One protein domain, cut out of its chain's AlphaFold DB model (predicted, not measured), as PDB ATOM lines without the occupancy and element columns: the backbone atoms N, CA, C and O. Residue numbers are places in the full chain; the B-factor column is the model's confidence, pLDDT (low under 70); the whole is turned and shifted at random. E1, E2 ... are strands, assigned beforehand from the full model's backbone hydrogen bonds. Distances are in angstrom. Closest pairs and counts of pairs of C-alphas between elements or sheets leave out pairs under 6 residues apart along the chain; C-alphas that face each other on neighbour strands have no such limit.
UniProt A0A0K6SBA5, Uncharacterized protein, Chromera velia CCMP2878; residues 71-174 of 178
ATOM      1  N   ILE A  71      59.083-111.464 -12.271       95.69
ATOM      2  CA  ILE A  71      58.779-112.546 -13.199       95.69
ATOM      3  C   ILE A  71      60.090-112.971 -13.863       95.69
ATOM      4  O   ILE A  71      60.811-112.145 -14.425       95.69
ATOM      5  N   ALA A  72      60.416-114.252 -13.751       95.19
ATOM      6  CA  ALA A  72      61.593-114.863 -14.341       95.19
ATOM      7  C   ALA A  72      61.225-115.527 -15.670       95.19
ATOM      8  O   ALA A  72      60.306-116.348 -15.721       95.19
ATOM      9  N   GLY A  73      61.965-115.164 -16.719       94.00
ATOM     10  CA  GLY A  73      61.843-115.754 -18.052       94.00
ATOM     11  C   GLY A  73      62.465-117.141 -18.132       94.00
ATOM     12  O   GLY A  73      63.125-117.606 -17.199       94.00
ATOM     13  N   THR A  74      62.273-117.786 -19.273       92.62
ATOM     14  CA  THR A  74      62.740-119.151 -19.524       92.62
ATOM     15  C   THR A  74      64.249-119.194 -19.746       92.62
ATOM     16  O   THR A  74      64.931-120.085 -19.233       92.62
ATOM     17  N   THR A  75      64.802-118.212 -20.466       90.38
ATOM     18  CA  THR A  75      66.252-118.097 -20.694       90.38
ATOM     19  C   THR A  75      66.747-116.660 -20.537       90.38
ATOM     20  O   THR A  75      66.011-115.697 -20.733       90.38
ATOM     21  N   ALA A  76      68.038-116.488 -20.225       85.69
ATOM     22  CA  ALA A  76      68.647-115.158 -20.095       85.69
ATOM     23  C   ALA A  76      68.601-114.339 -21.403       85.69
ATOM     24  O   ALA A  76      68.612-113.111 -21.368       85.69
ATOM     25  N   SER A  77      68.547-115.020 -22.551       88.12
ATOM     26  CA  SER A  77      68.464-114.436 -23.892       88.12
ATOM     27  C   SER A  77      67.061-114.477 -24.493       88.12
ATOM     28  O   SER A  77      66.911-114.077 -25.639       88.12
ATOM     29  N   GLY A  78      66.042-114.935 -23.762       91.06
ATOM     30  CA  GLY A  78      64.706-115.106 -24.335       91.06
ATOM     31  C   GLY A  78      63.912-113.813 -24.480       91.06
ATOM     32  O   GLY A  78      62.906-113.777 -25.180       91.06
ATOM     33  N   PHE A  79      64.402-112.715 -23.897       93.44
ATOM     34  CA  PHE A  79      63.771-111.396 -23.963       93.44
ATOM     35  C   PHE A  79      62.353-111.380 -23.367       93.44
ATOM     36  O   PHE A  79      61.417-110.875 -23.989       93.44
ATOM     37  N   LEU A  80      62.194-111.908 -22.150       95.44
ATOM     38  CA  LEU A  80      60.962-111.734 -21.379       95.44
ATOM     39  C   LEU A  80      60.667-110.236 -21.174       95.44
ATOM     40  O   LEU A  80      61.574-109.439 -20.928       95.44
ATOM     41  N   GLY A  81      59.392-109.862 -21.255       94.62
ATOM     42  CA  GLY A  81      58.920-108.488 -21.090       94.62
ATOM     43  C   GLY A  81      58.958-107.664 -22.377       94.62
ATOM     44  O   GLY A  81      58.892-106.438 -22.322       94.62
ATOM     45  N   ARG A  82      59.078-108.309 -23.544       93.50
ATOM     46  CA  ARG A  82      58.993-107.638 -24.856       93.50
ATOM     47  C   ARG A  82      57.602-107.090 -25.156       93.50
ATOM     48  O   ARG A  82      57.497-106.103 -25.886       93.50
ATOM     49  N   GLY A  83      56.583-107.722 -24.593       93.19
ATOM     50  CA  GLY A  83      55.209-107.257 -24.504       93.19
ATOM     51  C   GLY A  83      54.690-107.485 -23.087       93.19
ATOM     52  O   GLY A  83      55.085-108.443 -22.412       93.19
ATOM     53  N   SER A  84      53.834-106.579 -22.626       95.81
ATOM     54  CA  SER A  84      53.079-106.740 -21.392       95.81
ATOM     55  C   SER A  84      51.760-105.978 -21.468       95.81
ATOM     56  O   SER A  84      51.684-104.905 -22.071       95.81
ATOM     57  N   SER A  85      50.720-106.531 -20.852       95.94
ATOM     58  CA  SER A  85      49.419-105.878 -20.701       95.94
ATOM     59  C   SER A  85      48.681-106.419 -19.477       95.94
ATOM     60  O   SER A  85      49.009-107.489 -18.961       95.94
ATOM     61  N   THR A  86      47.657-105.697 -19.026       95.00
ATOM     62  CA  THR A  86      46.627-106.300 -18.172       95.00
ATOM     63  C   THR A  86      45.811-107.283 -19.016       95.00
ATOM     64  O   THR A  86      45.727-107.119 -20.240       95.00
ATOM     65  N   ALA A  87      45.252-108.310 -18.383       96.38
ATOM     66  CA  ALA A  87      44.336-109.246 -19.029       96.38
ATOM     67  C   ALA A  87      42.894-109.087 -18.533       96.38
ATOM     68  O   ALA A  87      41.991-109.516 -19.239       96.38
ATOM     69  N   GLY A  88      42.677-108.396 -17.405       96.81
ATOM     70  CA  GLY A  88      41.381-108.400 -16.717       96.81
ATOM     71  C   GLY A  88      41.195-109.687 -15.924       96.81
ATOM     72  O   GLY A  88      42.143-110.456 -15.813       96.81
ATOM     73  N   ASP A  89      40.017-109.917 -15.362       97.31
ATOM     74  CA  ASP A  89      39.713-111.155 -14.631       97.31
ATOM     75  C   ASP A  89      39.202-112.231 -15.604       97.31
ATOM     76  O   ASP A  89      38.008-112.314 -15.906       97.31
ATOM     77  N   VAL A  90      40.123-113.032 -16.150       97.00
ATOM     78  CA  VAL A  90      39.812-114.015 -17.204       97.00
ATOM     79  C   VAL A  90      39.561-115.417 -16.652       97.00
ATOM     80  O   VAL A  90      39.240-116.346 -17.400       97.00
ATOM     81  N   ASN A  91      39.711-115.591 -15.337       96.06
ATOM     82  CA  ASN A  91      39.387-116.824 -14.624       96.06
ATOM     83  C   ASN A  91      38.203-116.670 -13.637       96.06
ATOM     84  O   ASN A  91      37.779-117.673 -13.054       96.06
ATOM     85  N   ASN A  92      37.636-115.463 -13.522       96.44
ATOM     86  CA  ASN A  92      36.500-115.088 -12.678       96.44
ATOM     87  C   ASN A  92      36.741-115.336 -11.180       96.44
ATOM     88  O   ASN A  92      35.879-115.880 -10.474       96.44
ATOM     89  N   ASP A  93      37.932-114.986 -10.691       96.31
ATOM     90  CA  ASP A  93      38.291-115.083  -9.272       96.31
ATOM     91  C   ASP A  93      38.220-113.743  -8.512       96.31
ATOM     92  O   ASP A  93      38.374-113.700  -7.283       96.31
ATOM     93  N   GLY A  94      37.884-112.665  -9.222       95.94
ATOM     94  CA  GLY A  94      37.766-111.305  -8.716       95.94
ATOM     95  C   GLY A  94      39.092-110.545  -8.656       95.94
ATOM     96  O   GLY A  94      39.137-109.484  -8.019       95.94
ATOM     97  N   VAL A  95      40.168-111.068  -9.252       96.75
ATOM     98  CA  VAL A  95      41.483-110.427  -9.307       96.75
ATOM     99  C   VAL A  95      41.961-110.325 -10.752       96.75
ATOM    100  O   VAL A  95      42.105-111.322 -11.439       96.75
ATOM    101  N   ASP A  96      42.301-109.110 -11.188       97.19
ATOM    102  CA  ASP A  96      42.840-108.903 -12.532       97.19
ATOM    103  C   ASP A  96      44.116-109.731 -12.785       97.19
ATOM    104  O   ASP A  96      45.102-109.678 -12.035       97.19
ATOM    105  N   ASP A  97      44.116-110.419 -13.918       97.75
ATOM    106  CA  ASP A  97      45.208-111.199 -14.472       97.75
ATOM    107  C   ASP A  97      46.120-110.335 -15.363       97.75
ATOM    108  O   ASP A  97      45.825-109.185 -15.728       97.75
ATOM    109  N   MET A  98      47.273-110.887 -15.747       97.44
ATOM    110  CA  MET A  98      48.270-110.174 -16.553       97.44
ATOM    111  C   MET A  98      48.858-111.025 -17.669       97.44
ATOM    112  O   MET A  98      48.966-112.242 -17.556       97.44
ATOM    113  N   ILE A  99      49.310-110.356 -18.729       97.69
ATOM    114  CA  ILE A  99      50.015-110.973 -19.851       97.69
ATOM    115  C   ILE A  99      51.436-110.425 -19.901       97.69
ATOM    116  O   ILE A  99      51.661-109.215 -19.819       97.69
ATOM    117  N   ILE A 100      52.398-111.319 -20.090       97.44
ATOM    118  CA  ILE A 100      53.786-110.984 -20.404       97.44
ATOM    119  C   ILE A 100      54.285-111.891 -21.523       97.44
ATOM    120  O   ILE A 100      53.930-113.065 -21.561       97.44
ATOM    121  N   SER A 101      55.102-111.370 -22.437       95.69
ATOM    122  CA  SER A 101      55.659-112.167 -23.534       95.69
ATOM    123  C   SER A 101      57.177-112.308 -23.476       95.69
ATOM    124  O   SER A 101      57.890-111.433 -22.974       95.69
ATOM    125  N   GLU A 102      57.675-113.414 -24.018       95.62
ATOM    126  CA  GLU A 102      59.089-113.722 -24.234       95.62
ATOM    127  C   GLU A 102      59.286-114.011 -25.724       95.62
ATOM    128  O   GLU A 102      58.633-114.897 -26.266       95.62
ATOM    129  N   ASP A 103      60.134-113.241 -26.418       93.31
ATOM    130  CA  ASP A 103      60.284-113.364 -27.880       93.31
ATOM    131  C   ASP A 103      60.961-114.692 -28.274       93.31
ATOM    132  O   ASP A 103      60.607-115.263 -29.301       93.31
ATOM    133  N   ASP A 104      61.923-115.194 -27.491       92.19
ATOM    134  CA  ASP A 104      62.740-116.368 -27.846       92.19
ATOM    135  C   ASP A 104      63.014-117.308 -26.649       92.19
ATOM    136  O   ASP A 104      64.171-117.563 -26.300       92.19
ATOM    137  N   PRO A 105      61.968-117.868 -26.013       90.00
ATOM    138  CA  PRO A 105      62.083-118.632 -24.762       90.00
ATOM    139  C   PRO A 105      62.957-119.888 -24.874       90.00
ATOM    140  O   PRO A 105      63.446-120.402 -23.874       90.00
ATOM    141  N   ASN A 106      63.203-120.368 -26.093       87.81
ATOM    142  CA  ASN A 106      64.045-121.527 -26.392       87.81
ATOM    143  C   ASN A 106      65.294-121.176 -27.223       87.81
ATOM    144  O   ASN A 106      65.982-122.085 -27.687       87.81
ATOM    145  N   SER A 107      65.602-119.883 -27.397       85.25
ATOM    146  CA  SER A 107      66.782-119.383 -28.123       85.25
ATOM    147  C   SER A 107      66.950-119.977 -29.532       85.25
ATOM    148  O   SER A 107      68.065-120.323 -29.934       85.25
ATOM    149  N   SER A 108      65.851-120.184 -30.266       77.38
ATOM    150  CA  SER A 108      65.877-121.004 -31.487       77.38
ATOM    151  C   SER A 108      65.212-120.384 -32.708       77.38
ATOM    152  O   SER A 108      65.547-120.772 -33.830       77.38
ATOM    153  N   SER A 109      64.253-119.469 -32.545       82.69
ATOM    154  CA  SER A 109      63.400-119.115 -33.691       82.69
ATOM    155  C   SER A 109      62.584-117.837 -33.558       82.69
ATOM    156  O   SER A 109      61.941-117.448 -34.536       82.69
ATOM    157  N   ASN A 110      62.583-117.163 -32.407       88.62
ATOM    158  CA  ASN A 110      61.678-116.043 -32.137       88.62
ATOM    159  C   ASN A 110      60.184-116.366 -32.374       88.62
ATOM    160  O   ASN A 110      59.413-115.490 -32.774       88.62
ATOM    161  N   ALA A 111      59.771-117.631 -32.230       91.06
ATOM    162  CA  ALA A 111      58.348-117.978 -32.286       91.06
ATOM    163  C   ALA A 111      57.564-117.249 -31.180       91.06
ATOM    164  O   ALA A 111      56.446-116.784 -31.389       91.06
ATOM    165  N   GLY A 112      58.223-117.039 -30.044       92.75
ATOM    166  CA  GLY A 112      57.695-116.335 -28.894       92.75
ATOM    167  C   GLY A 112      56.700-117.157 -28.091       92.75
ATOM    168  O   GLY A 112      56.058-118.079 -28.598       92.75
ATOM    169  N   GLU A 113      56.578-116.795 -26.825       94.75
ATOM    170  CA  GLU A 113      55.542-117.270 -25.921       94.75
ATOM    171  C   GLU A 113      54.876-116.079 -25.240       94.75
ATOM    172  O   GLU A 113      55.535-115.100 -24.885       94.75
ATOM    173  N   ALA A 114      53.563-116.176 -25.056       95.44
ATOM    174  CA  ALA A 114      52.811-115.306 -24.171       95.44
ATOM    175  C   ALA A 114      52.416-116.097 -22.927       95.44
ATOM    176  O   ALA A 114      52.006-117.254 -23.017       95.44
ATOM    177  N   TYR A 115      52.506-115.455 -21.776       97.25
ATOM    178  CA  TYR A 115      52.165-116.034 -20.492       97.25
ATOM    179  C   TYR A 115      51.034-115.214 -19.897       97.25
ATOM    180  O   TYR A 115      51.238-114.054 -19.537       97.25
ATOM    181  N   LEU A 116      49.852-115.816 -19.816       97.50
ATOM    182  CA  LEU A 116      48.769-115.321 -18.980       97.50
ATOM    183  C   LEU A 116      49.043-115.810 -17.564       97.50
ATOM    184  O   LEU A 116      49.146-117.012 -17.337       97.50
ATOM    185  N   ILE A 117      49.208-114.888 -16.630       98.12
ATOM    186  CA  ILE A 117      49.507-115.170 -15.231       98.12
ATOM    187  C   ILE A 117      48.292-114.737 -14.428       98.12
ATOM    188  O   ILE A 117      47.924-113.561 -14.480       98.12
ATOM    189  N   PHE A 118      47.708-115.675 -13.684       97.81
ATOM    190  CA  PHE A 118      46.525-115.372 -12.897       97.81
ATOM    191  C   PHE A 118      46.854-114.480 -11.703       97.81
ATOM    192  O   PHE A 118      47.849-114.699 -10.999       97.81
ATOM    193  N   GLY A 119      46.016-113.468 -11.502       96.81
ATOM    194  CA  GLY A 119      46.048-112.536 -10.397       96.81
ATOM    195  C   GLY A 119      45.907-113.261  -9.066       96.81
ATOM    196  O   GLY A 119      45.232-114.276  -8.935       96.81
ATOM    197  N   LYS A 120      46.611-112.775  -8.039       94.81
ATOM    198  CA  LYS A 120      46.551-113.353  -6.690       94.81
ATOM    199  C   LYS A 120      46.615-112.264  -5.636       94.81
ATOM    200  O   LYS A 120      47.335-111.275  -5.770       94.81
ATOM    201  N   SER A 121      45.925-112.497  -4.524       91.56
ATOM    202  CA  SER A 121      46.012-111.649  -3.327       91.56
ATOM    203  C   SER A 121      47.324-111.833  -2.555       91.56
ATOM    204  O   SER A 121      47.689-110.996  -1.732       91.56
ATOM    205  N   SER A 122      48.037-112.937  -2.797       93.44
ATOM    206  CA  SER A 122      49.324-113.258  -2.181       93.44
ATOM    207  C   SER A 122      50.276-113.830  -3.222       93.44
ATOM    208  O   SER A 122      49.937-114.783  -3.921       93.44
ATOM    209  N   TRP A 123      51.479-113.267  -3.287       95.12
ATOM    210  CA  TRP A 123      52.517-113.664  -4.235       95.12
ATOM    211  C   TRP A 123      53.715-114.276  -3.518       95.12
ATOM    212  O   TRP A 123      54.004-113.952  -2.366       95.12
ATOM    213  N   SER A 124      54.444-115.127  -4.233       95.06
ATOM    214  CA  SER A 124      55.837-115.443  -3.912       95.06
ATOM    215  C   SER A 124      56.740-114.300  -4.380       95.06
ATOM    216  O   SER A 124      56.366-113.532  -5.259       95.06
ATOM    217  N   ALA A 125      57.966-114.213  -3.857       95.12
ATOM    218  CA  ALA A 125      58.955-113.232  -4.321       95.12
ATOM    219  C   ALA A 125      59.269-113.333  -5.827       95.12
ATOM    220  O   ALA A 125      59.668-112.346  -6.446       95.12
ATOM    221  N   SER A 126      59.092-114.521  -6.409       95.25
ATOM    222  CA  SER A 126      59.347-114.811  -7.816       95.25
ATOM    223  C   SER A 126      58.237-115.654  -8.434       95.25
ATOM    224  O   SER A 126      57.760-116.601  -7.805       95.25
ATOM    225  N   VAL A 127      57.922-115.370  -9.695       96.06
ATOM    226  CA  VAL A 127      57.080-116.197 -10.570       96.06
ATOM    227  C   VAL A 127      57.924-116.631 -11.760       96.06
ATOM    228  O   VAL A 127      58.497-115.785 -12.439       96.06
ATOM    229  N   THR A 128      58.014-117.930 -12.028       95.56
ATOM    230  CA  THR A 128      58.753-118.453 -13.186       95.56
ATOM    231  C   THR A 128      57.765-118.852 -14.268       95.56
ATOM    232  O   THR A 128      56.950-119.745 -14.049       95.56
ATOM    233  N   VAL A 129      57.847-118.217 -15.438       95.75
ATOM    234  CA  VAL A 129      56.850-118.394 -16.511       95.75
ATOM    235  C   VAL A 129      56.801-119.819 -17.064       95.75
ATOM    236  O   VAL A 129      55.731-120.343 -17.352       95.75
ATOM    237  N   SER A 130      57.947-120.503 -17.109       92.12
ATOM    238  CA  SER A 130      58.039-121.899 -17.551       92.12
ATOM    239  C   SER A 130      57.478-122.913 -16.546       92.12
ATOM    240  O   SER A 130      57.354-124.091 -16.872       92.12
ATOM    241  N   ALA A 131      57.142-122.471 -15.329       94.31
ATOM    242  CA  ALA A 131      56.531-123.293 -14.288       94.31
ATOM    243  C   ALA A 131      55.021-123.041 -14.138       94.31
ATOM    244  O   ALA A 131      54.403-123.607 -13.234       94.31
ATOM    245  N   LEU A 132      54.429-122.196 -14.990       95.75
ATOM    246  CA  LEU A 132      52.989-121.966 -14.977       95.75
ATOM    247  C   LEU A 132      52.240-123.269 -15.259       95.75
ATOM    248  O   LEU A 132      52.627-124.091 -16.090       95.75
ATOM    249  N   SER A 133      51.138-123.436 -14.545       92.50
ATOM    250  CA  SER A 133      50.202-124.540 -14.709       92.50
ATOM    251  C   SER A 133      48.790-123.974 -14.746       92.50
ATOM    252  O   SER A 133      48.594-122.834 -14.339       92.50
ATOM    253  N   GLY A 134      47.800-124.764 -15.164       91.75
ATOM    254  CA  GLY A 134      46.420-124.287 -15.318       91.75
ATOM    255  C   GLY A 134      45.750-123.723 -14.055       91.75
ATOM    256  O   GLY A 134      44.651-123.199 -14.165       91.75
ATOM    257  N   SER A 135      46.365-123.820 -12.869       93.81
ATOM    258  CA  SER A 135      45.897-123.130 -11.655       93.81
ATOM    259  C   SER A 135      46.475-121.726 -11.471       93.81
ATOM    260  O   SER A 135      45.949-120.948 -10.684       93.81
ATOM    261  N   ASP A 136      47.586-121.424 -12.138       94.88
ATOM    262  CA  ASP A 136      48.394-120.222 -11.920       94.88
ATOM    263  C   ASP A 136      48.569-119.396 -13.201       94.88
ATOM    264  O   ASP A 136      49.076-118.276 -13.147       94.88
ATOM    265  N   GLY A 137      48.179-119.947 -14.351       97.00
ATOM    266  CA  GLY A 137      48.246-119.273 -15.633       97.00
ATOM    267  C   GLY A 137      48.152-120.212 -16.832       97.00
ATOM    268  O   GLY A 137      47.914-121.417 -16.716       97.00
ATOM    269  N   VAL A 138      48.377-119.646 -18.013       96.56
ATOM    270  CA  VAL A 138      48.345-120.338 -19.304       96.56
ATOM    271  C   VAL A 138      49.530-119.885 -20.152       96.56
ATOM    272  O   VAL A 138      49.906-118.714 -20.145       96.56
ATOM    273  N   ILE A 139      50.114-120.824 -20.896       95.69
ATOM    274  CA  ILE A 139      51.207-120.563 -21.837       95.69
ATOM    275  C   ILE A 139      50.662-120.657 -23.261       95.69
ATOM    276  O   ILE A 139      50.099-121.682 -23.649       95.69
ATOM    277  N   PHE A 140      50.865-119.604 -24.046       93.44
ATOM    278  CA  PHE A 140      50.544-119.557 -25.467       93.44
ATOM    279  C   PHE A 140      51.830-119.569 -26.285       93.44
ATOM    280  O   PHE A 140      52.605-118.615 -26.246       93.44
ATOM    281  N   THR A 141      52.045-120.627 -27.060       91.88
ATOM    282  CA  THR A 141      53.271-120.806 -27.844       91.88
ATOM    283  C   THR A 141      53.055-120.421 -29.303       91.88
ATOM    284  O   THR A 141      52.131-120.910 -29.957       91.88
ATOM    285  N   GLY A 142      53.932-119.566 -29.834       90.19
ATOM    286  CA  GLY A 142      53.983-119.263 -31.261       90.19
ATOM    287  C   GLY A 142      54.287-120.515 -32.082       90.19
ATOM    288  O   GLY A 142      55.095-121.361 -31.696       90.19
ATOM    289  N   LYS A 143      53.627-120.658 -33.230       86.00
ATOM    290  CA  LYS A 143      53.685-121.886 -34.032       86.00
ATOM    291  C   LYS A 143      54.855-121.884 -35.009       86.00
ATOM    292  O   LYS A 143      55.401-122.945 -35.315       86.00
ATOM    293  N   ALA A 144      55.202-120.716 -35.539       87.25
ATOM    294  CA  ALA A 144      56.231-120.544 -36.551       87.25
ATOM    295  C   ALA A 144      57.319-119.567 -36.095       87.25
ATOM    296  O   ALA A 144      57.120-118.714 -35.232       87.25
ATOM    297  N   SER A 145      58.497-119.697 -36.706       89.06
ATOM    298  CA  SER A 145      59.616-118.794 -36.450       89.06
ATOM    299  C   SER A 145      59.225-117.348 -36.750       89.06
ATOM    300  O   SER A 145      58.727-117.032 -37.830       89.06
ATOM    301  N   GLY A 146      59.490-116.470 -35.787       87.50
ATOM    302  CA  GLY A 146      59.229-115.043 -35.883       87.50
ATOM    303  C   GLY A 146      57.790-114.623 -35.572       87.50
ATOM    304  O   GLY A 146      57.516-113.424 -35.636       87.50
ATOM    305  N   ASP A 147      56.902-115.547 -35.190       90.00
ATOM    306  CA  ASP A 147      55.536-115.226 -34.757       90.00
ATOM    307  C   ASP A 147      55.512-114.158 -33.658       90.00
ATOM    308  O   ASP A 147      54.627-113.303 -33.679       90.00
ATOM    309  N   LYS A 148      56.503-114.153 -32.754       90.25
ATOM    310  CA  LYS A 148      56.593-113.222 -31.614       90.25
ATOM    311  C   LYS A 148      55.267-113.153 -30.856       90.25
ATOM    312  O   LYS A 148      54.696-112.073 -30.674       90.25
ATOM    313  N   MET A 149      54.756-114.331 -30.504       92.62
ATOM    314  CA  MET A 149      53.464-114.496 -29.844       92.62
ATOM    315  C   MET A 149      53.328-113.569 -28.630       92.62
ATOM    316  O   MET A 149      54.237-113.466 -27.809       92.62
ATOM    317  N   GLY A 150      52.198-112.867 -28.534       91.81
ATOM    318  CA  GLY A 150      51.874-111.993 -27.404       91.81
ATOM    319  C   GLY A 150      52.646-110.677 -27.349       91.81
ATOM    320  O   GLY A 150      52.504-109.934 -26.384       91.81
ATOM    321  N   ARG A 151      53.451-110.341 -28.367       90.69
ATOM    322  CA  ARG A 151      54.123-109.032 -28.425       90.69
ATOM    323  C   ARG A 151      53.135-107.871 -28.565       90.69
ATOM    324  O   ARG A 151      53.404-106.776 -28.078       90.69
ATOM    325  N   GLY A 152      52.015-108.115 -29.238       89.88
ATOM    326  CA  GLY A 152      50.823-107.283 -29.140       89.88
ATOM    327  C   GLY A 152      49.782-108.030 -28.323       89.88
ATOM    328  O   GLY A 152      49.440-109.154 -28.679       89.88
ATOM    329  N   SER A 153      49.290-107.425 -27.253       93.56
ATOM    330  CA  SER A 153      48.201-107.971 -26.449       93.56
ATOM    331  C   SER A 153      47.297-106.846 -25.958       93.56
ATOM    332  O   SER A 153      47.747-105.708 -25.798       93.56
ATOM    333  N   ALA A 154      46.020-107.156 -25.749       94.19
ATOM    334  CA  ALA A 154      45.067-106.229 -25.155       94.19
ATOM    335  C   ALA A 154      43.991-106.982 -24.369       94.19
ATOM    336  O   ALA A 154      43.536-108.039 -24.800       94.19
ATOM    337  N   ASN A 155      43.573-106.399 -23.247       95.00
ATOM    338  CA  ASN A 155      42.297-106.713 -22.616       95.00
ATOM    339  C   ASN A 155      41.180-106.054 -23.441       95.00
ATOM    340  O   ASN A 155      41.306-104.896 -23.858       95.00
ATOM    341  N   LEU A 156      40.124-106.815 -23.708       95.62
ATOM    342  CA  LEU A 156      38.938-106.364 -24.429       95.62
ATOM    343  C   LEU A 156      37.742-106.133 -23.489       95.62
ATOM    344  O   LEU A 156      36.734-105.580 -23.932       95.62
ATOM    345  N   GLY A 157      37.881-106.508 -22.212       95.50
ATOM    346  CA  GLY A 157      36.773-106.670 -21.273       95.50
ATOM    347  C   GLY A 157      35.883-107.843 -21.676       95.50
ATOM    348  O   GLY A 157      36.188-108.548 -22.631       95.50
ATOM    349  N   ASP A 158      34.770-108.042 -20.982       96.81
ATOM    350  CA  ASP A 158      33.745-109.015 -21.379       96.81
ATOM    351  C   ASP A 158      33.030-108.575 -22.676       96.81
ATOM    352  O   ASP A 158      32.089-107.769 -22.664       96.81
ATOM    353  N   VAL A 159      33.494-109.067 -23.829       97.56
ATOM    354  CA  VAL A 159      32.916-108.736 -25.140       97.56
ATOM    355  C   VAL A 159      31.713-109.603 -25.487       97.56
ATOM    356  O   VAL A 159      30.963-109.264 -26.411       97.56
ATOM    357  N   ASN A 160      31.535-110.725 -24.788       96.31
ATOM    358  CA  ASN A 160      30.543-111.737 -25.126       96.31
ATOM    359  C   ASN A 160      29.347-111.787 -24.143       96.31
ATOM    360  O   ASN A 160      28.293-112.329 -24.489       96.31
ATOM    361  N   GLY A 161      29.459-111.122 -22.995       96.94
ATOM    362  CA  GLY A 161      28.431-110.981 -21.970       96.94
ATOM    363  C   GLY A 161      28.344-112.149 -20.982       96.94
ATOM    364  O   GLY A 161      27.260-112.357 -20.425       96.94
ATOM    365  N   ASP A 162      29.405-112.936 -20.794       97.25
ATOM    366  CA  ASP A 162      29.428-114.077 -19.863       97.25
ATOM    367  C   ASP A 162      29.961-113.732 -18.463       97.25
ATOM    368  O   ASP A 162      29.877-114.559 -17.547       97.25
ATOM    369  N   GLY A 163      30.407-112.491 -18.267       95.75
ATOM    370  CA  GLY A 163      30.969-111.998 -17.018       95.75
ATOM    371  C   GLY A 163      32.437-112.361 -16.802       95.75
ATOM    372  O   GLY A 163      32.892-112.248 -15.665       95.75
ATOM    373  N   ILE A 164      33.153-112.803 -17.838       97.38
ATOM    374  CA  ILE A 164      34.597-113.059 -17.830       97.38
ATOM    375  C   ILE A 164      35.263-112.074 -18.789       97.38
ATOM    376  O   ILE A 164      34.777-111.854 -19.896       97.38
ATOM    377  N   ASP A 165      36.379-111.466 -18.383       97.25
ATOM    378  CA  ASP A 165      37.086-110.565 -19.287       97.25
ATOM    379  C   ASP A 165      37.731-111.337 -20.449       97.25
ATOM    380  O   ASP A 165      38.417-112.345 -20.264       97.25
ATOM    381  N   ASP A 166      37.559-110.827 -21.666       95.62
ATOM    382  CA  ASP A 166      38.199-111.350 -22.863       95.62
ATOM    383  C   ASP A 166      39.529-110.628 -23.143       95.62
ATOM    384  O   ASP A 166      39.756-109.459 -22.799       95.62
ATOM    385  N   LEU A 167      40.422-111.322 -23.845       95.19
ATOM    386  CA  LEU A 167      41.723-110.806 -24.262       95.19
ATOM    387  C   LEU A 167      42.016-111.161 -25.718       95.19
ATOM    388  O   LEU A 167      41.395-112.050 -26.294       95.19
ATOM    389  N   ILE A 168      42.993-110.471 -26.302       94.31
ATOM    390  CA  ILE A 168      43.541-110.800 -27.620       94.31
ATOM    391  C   ILE A 168      45.068-110.823 -27.586       94.31
ATOM    392  O   ILE A 168      45.705-109.964 -26.966       94.31
ATOM    393  N   LEU A 169      45.660-111.780 -28.297       93.06
ATOM    394  CA  LEU A 169      47.096-111.963 -28.477       93.06
ATOM    395  C   LEU A 169      47.454-111.944 -29.964       93.06
ATOM    396  O   LEU A 169      46.956-112.728 -30.766       93.06
ATOM    397  N   GLY A 170      48.379-111.075 -30.350       90.12
ATOM    398  CA  GLY A 170      48.910-111.014 -31.705       90.12
ATOM    399  C   GLY A 170      50.071-111.984 -31.930       90.12
ATOM    400  O   GLY A 170      50.995-112.057 -31.116       90.12
ATOM    401  N   ALA A 171      50.079-112.640 -33.093       87.00
ATOM    402  CA  ALA A 171      51.242-113.319 -33.661       87.00
ATOM    403  C   ALA A 171      51.696-112.560 -34.922       87.00
ATOM    404  O   ALA A 171      51.167-112.745 -36.022       87.00
ATOM    405  N   HIS A 172      52.678-111.668 -34.745       75.44
ATOM    406  CA  HIS A 172      53.134-110.668 -35.718       75.44
ATOM    407  C   HIS A 172      53.379-111.215 -37.130       75.44
ATOM    408  O   HIS A 172      53.035-110.541 -38.100       75.44
ATOM    409  N   LEU A 173      54.017-112.382 -37.261       73.38
ATOM    410  CA  LEU A 173      54.424-112.918 -38.568       73.38
ATOM    411  C   LEU A 173      53.556-114.075 -39.075       73.38
ATOM    412  O   LEU A 173      53.720-114.468 -40.228       73.38
ATOM    413  N   ASN A 174      52.592-114.552 -38.280       68.44
ATOM    414  CA  ASN A 174      51.611-115.542 -38.738       68.44
ATOM    415  C   ASN A 174      50.375-114.892 -39.384       68.44
ATOM    416  O   ASN A 174      49.567-115.572 -40.009       68.44
TER     417      ASN A 174
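What this domain is: This is residues 71 to 174 of the 178 residues of an uncharacterized protein of Chromera velia CCMP2878 (UniProt A0A0K6SBA5). Amid little regular structure, a four-stranded sheet, E1 E2 E3 E5, and the hairpin E6 E7 make a sandwich with nearly aligned strands; short E4 lies away from the hairpin. The printed part has 104 residues with seven named strands, E1 to E7 along the chain, and no named helix: all strand, with 40 residues in named elements. Both sheets are antiparallel; the whole is compact, radius of gyration of the C-alphas 13.4 A, spanning 38 by 32 by 18 A.

How they stand to each other: Start with the meander, each strand the antiparallel neighbour of the one before: E1, residues 80 to 88, E2, 97 to 102, and E3, 113 to 117. N 99 and O 85 are 2.9 A apart, N 115 and O 100 2.8 A. E5, residues 137 to 141, is E3's antiparallel neighbour, N 138 and O 116 2.8 A apart. E6, residues 152 to 157, and E7, 166 to 171, form the facing hairpin, N 168 and O 154 2.9 A apart. The closest C-alphas of E1 and E6, Ala 87 and Asn 155, are 4.8 A apart. E4, residues 126 to 128, pairs with no named strand.

Where its parts are: Find C-alpha 80 at (60.962, -111.734, -21.379); E1 runs 20.4 A, bending by 72 degrees at Gly 83. E7, 17.0 A, ends at C-alpha 171, (51.242, -113.319, -33.661).

The domain as a whole: The farthest C-alphas, Ala 76 and Gly 161, are 40.5 A apart. The printed part has no cut or long link; Asn 174 has pLDDT under 70.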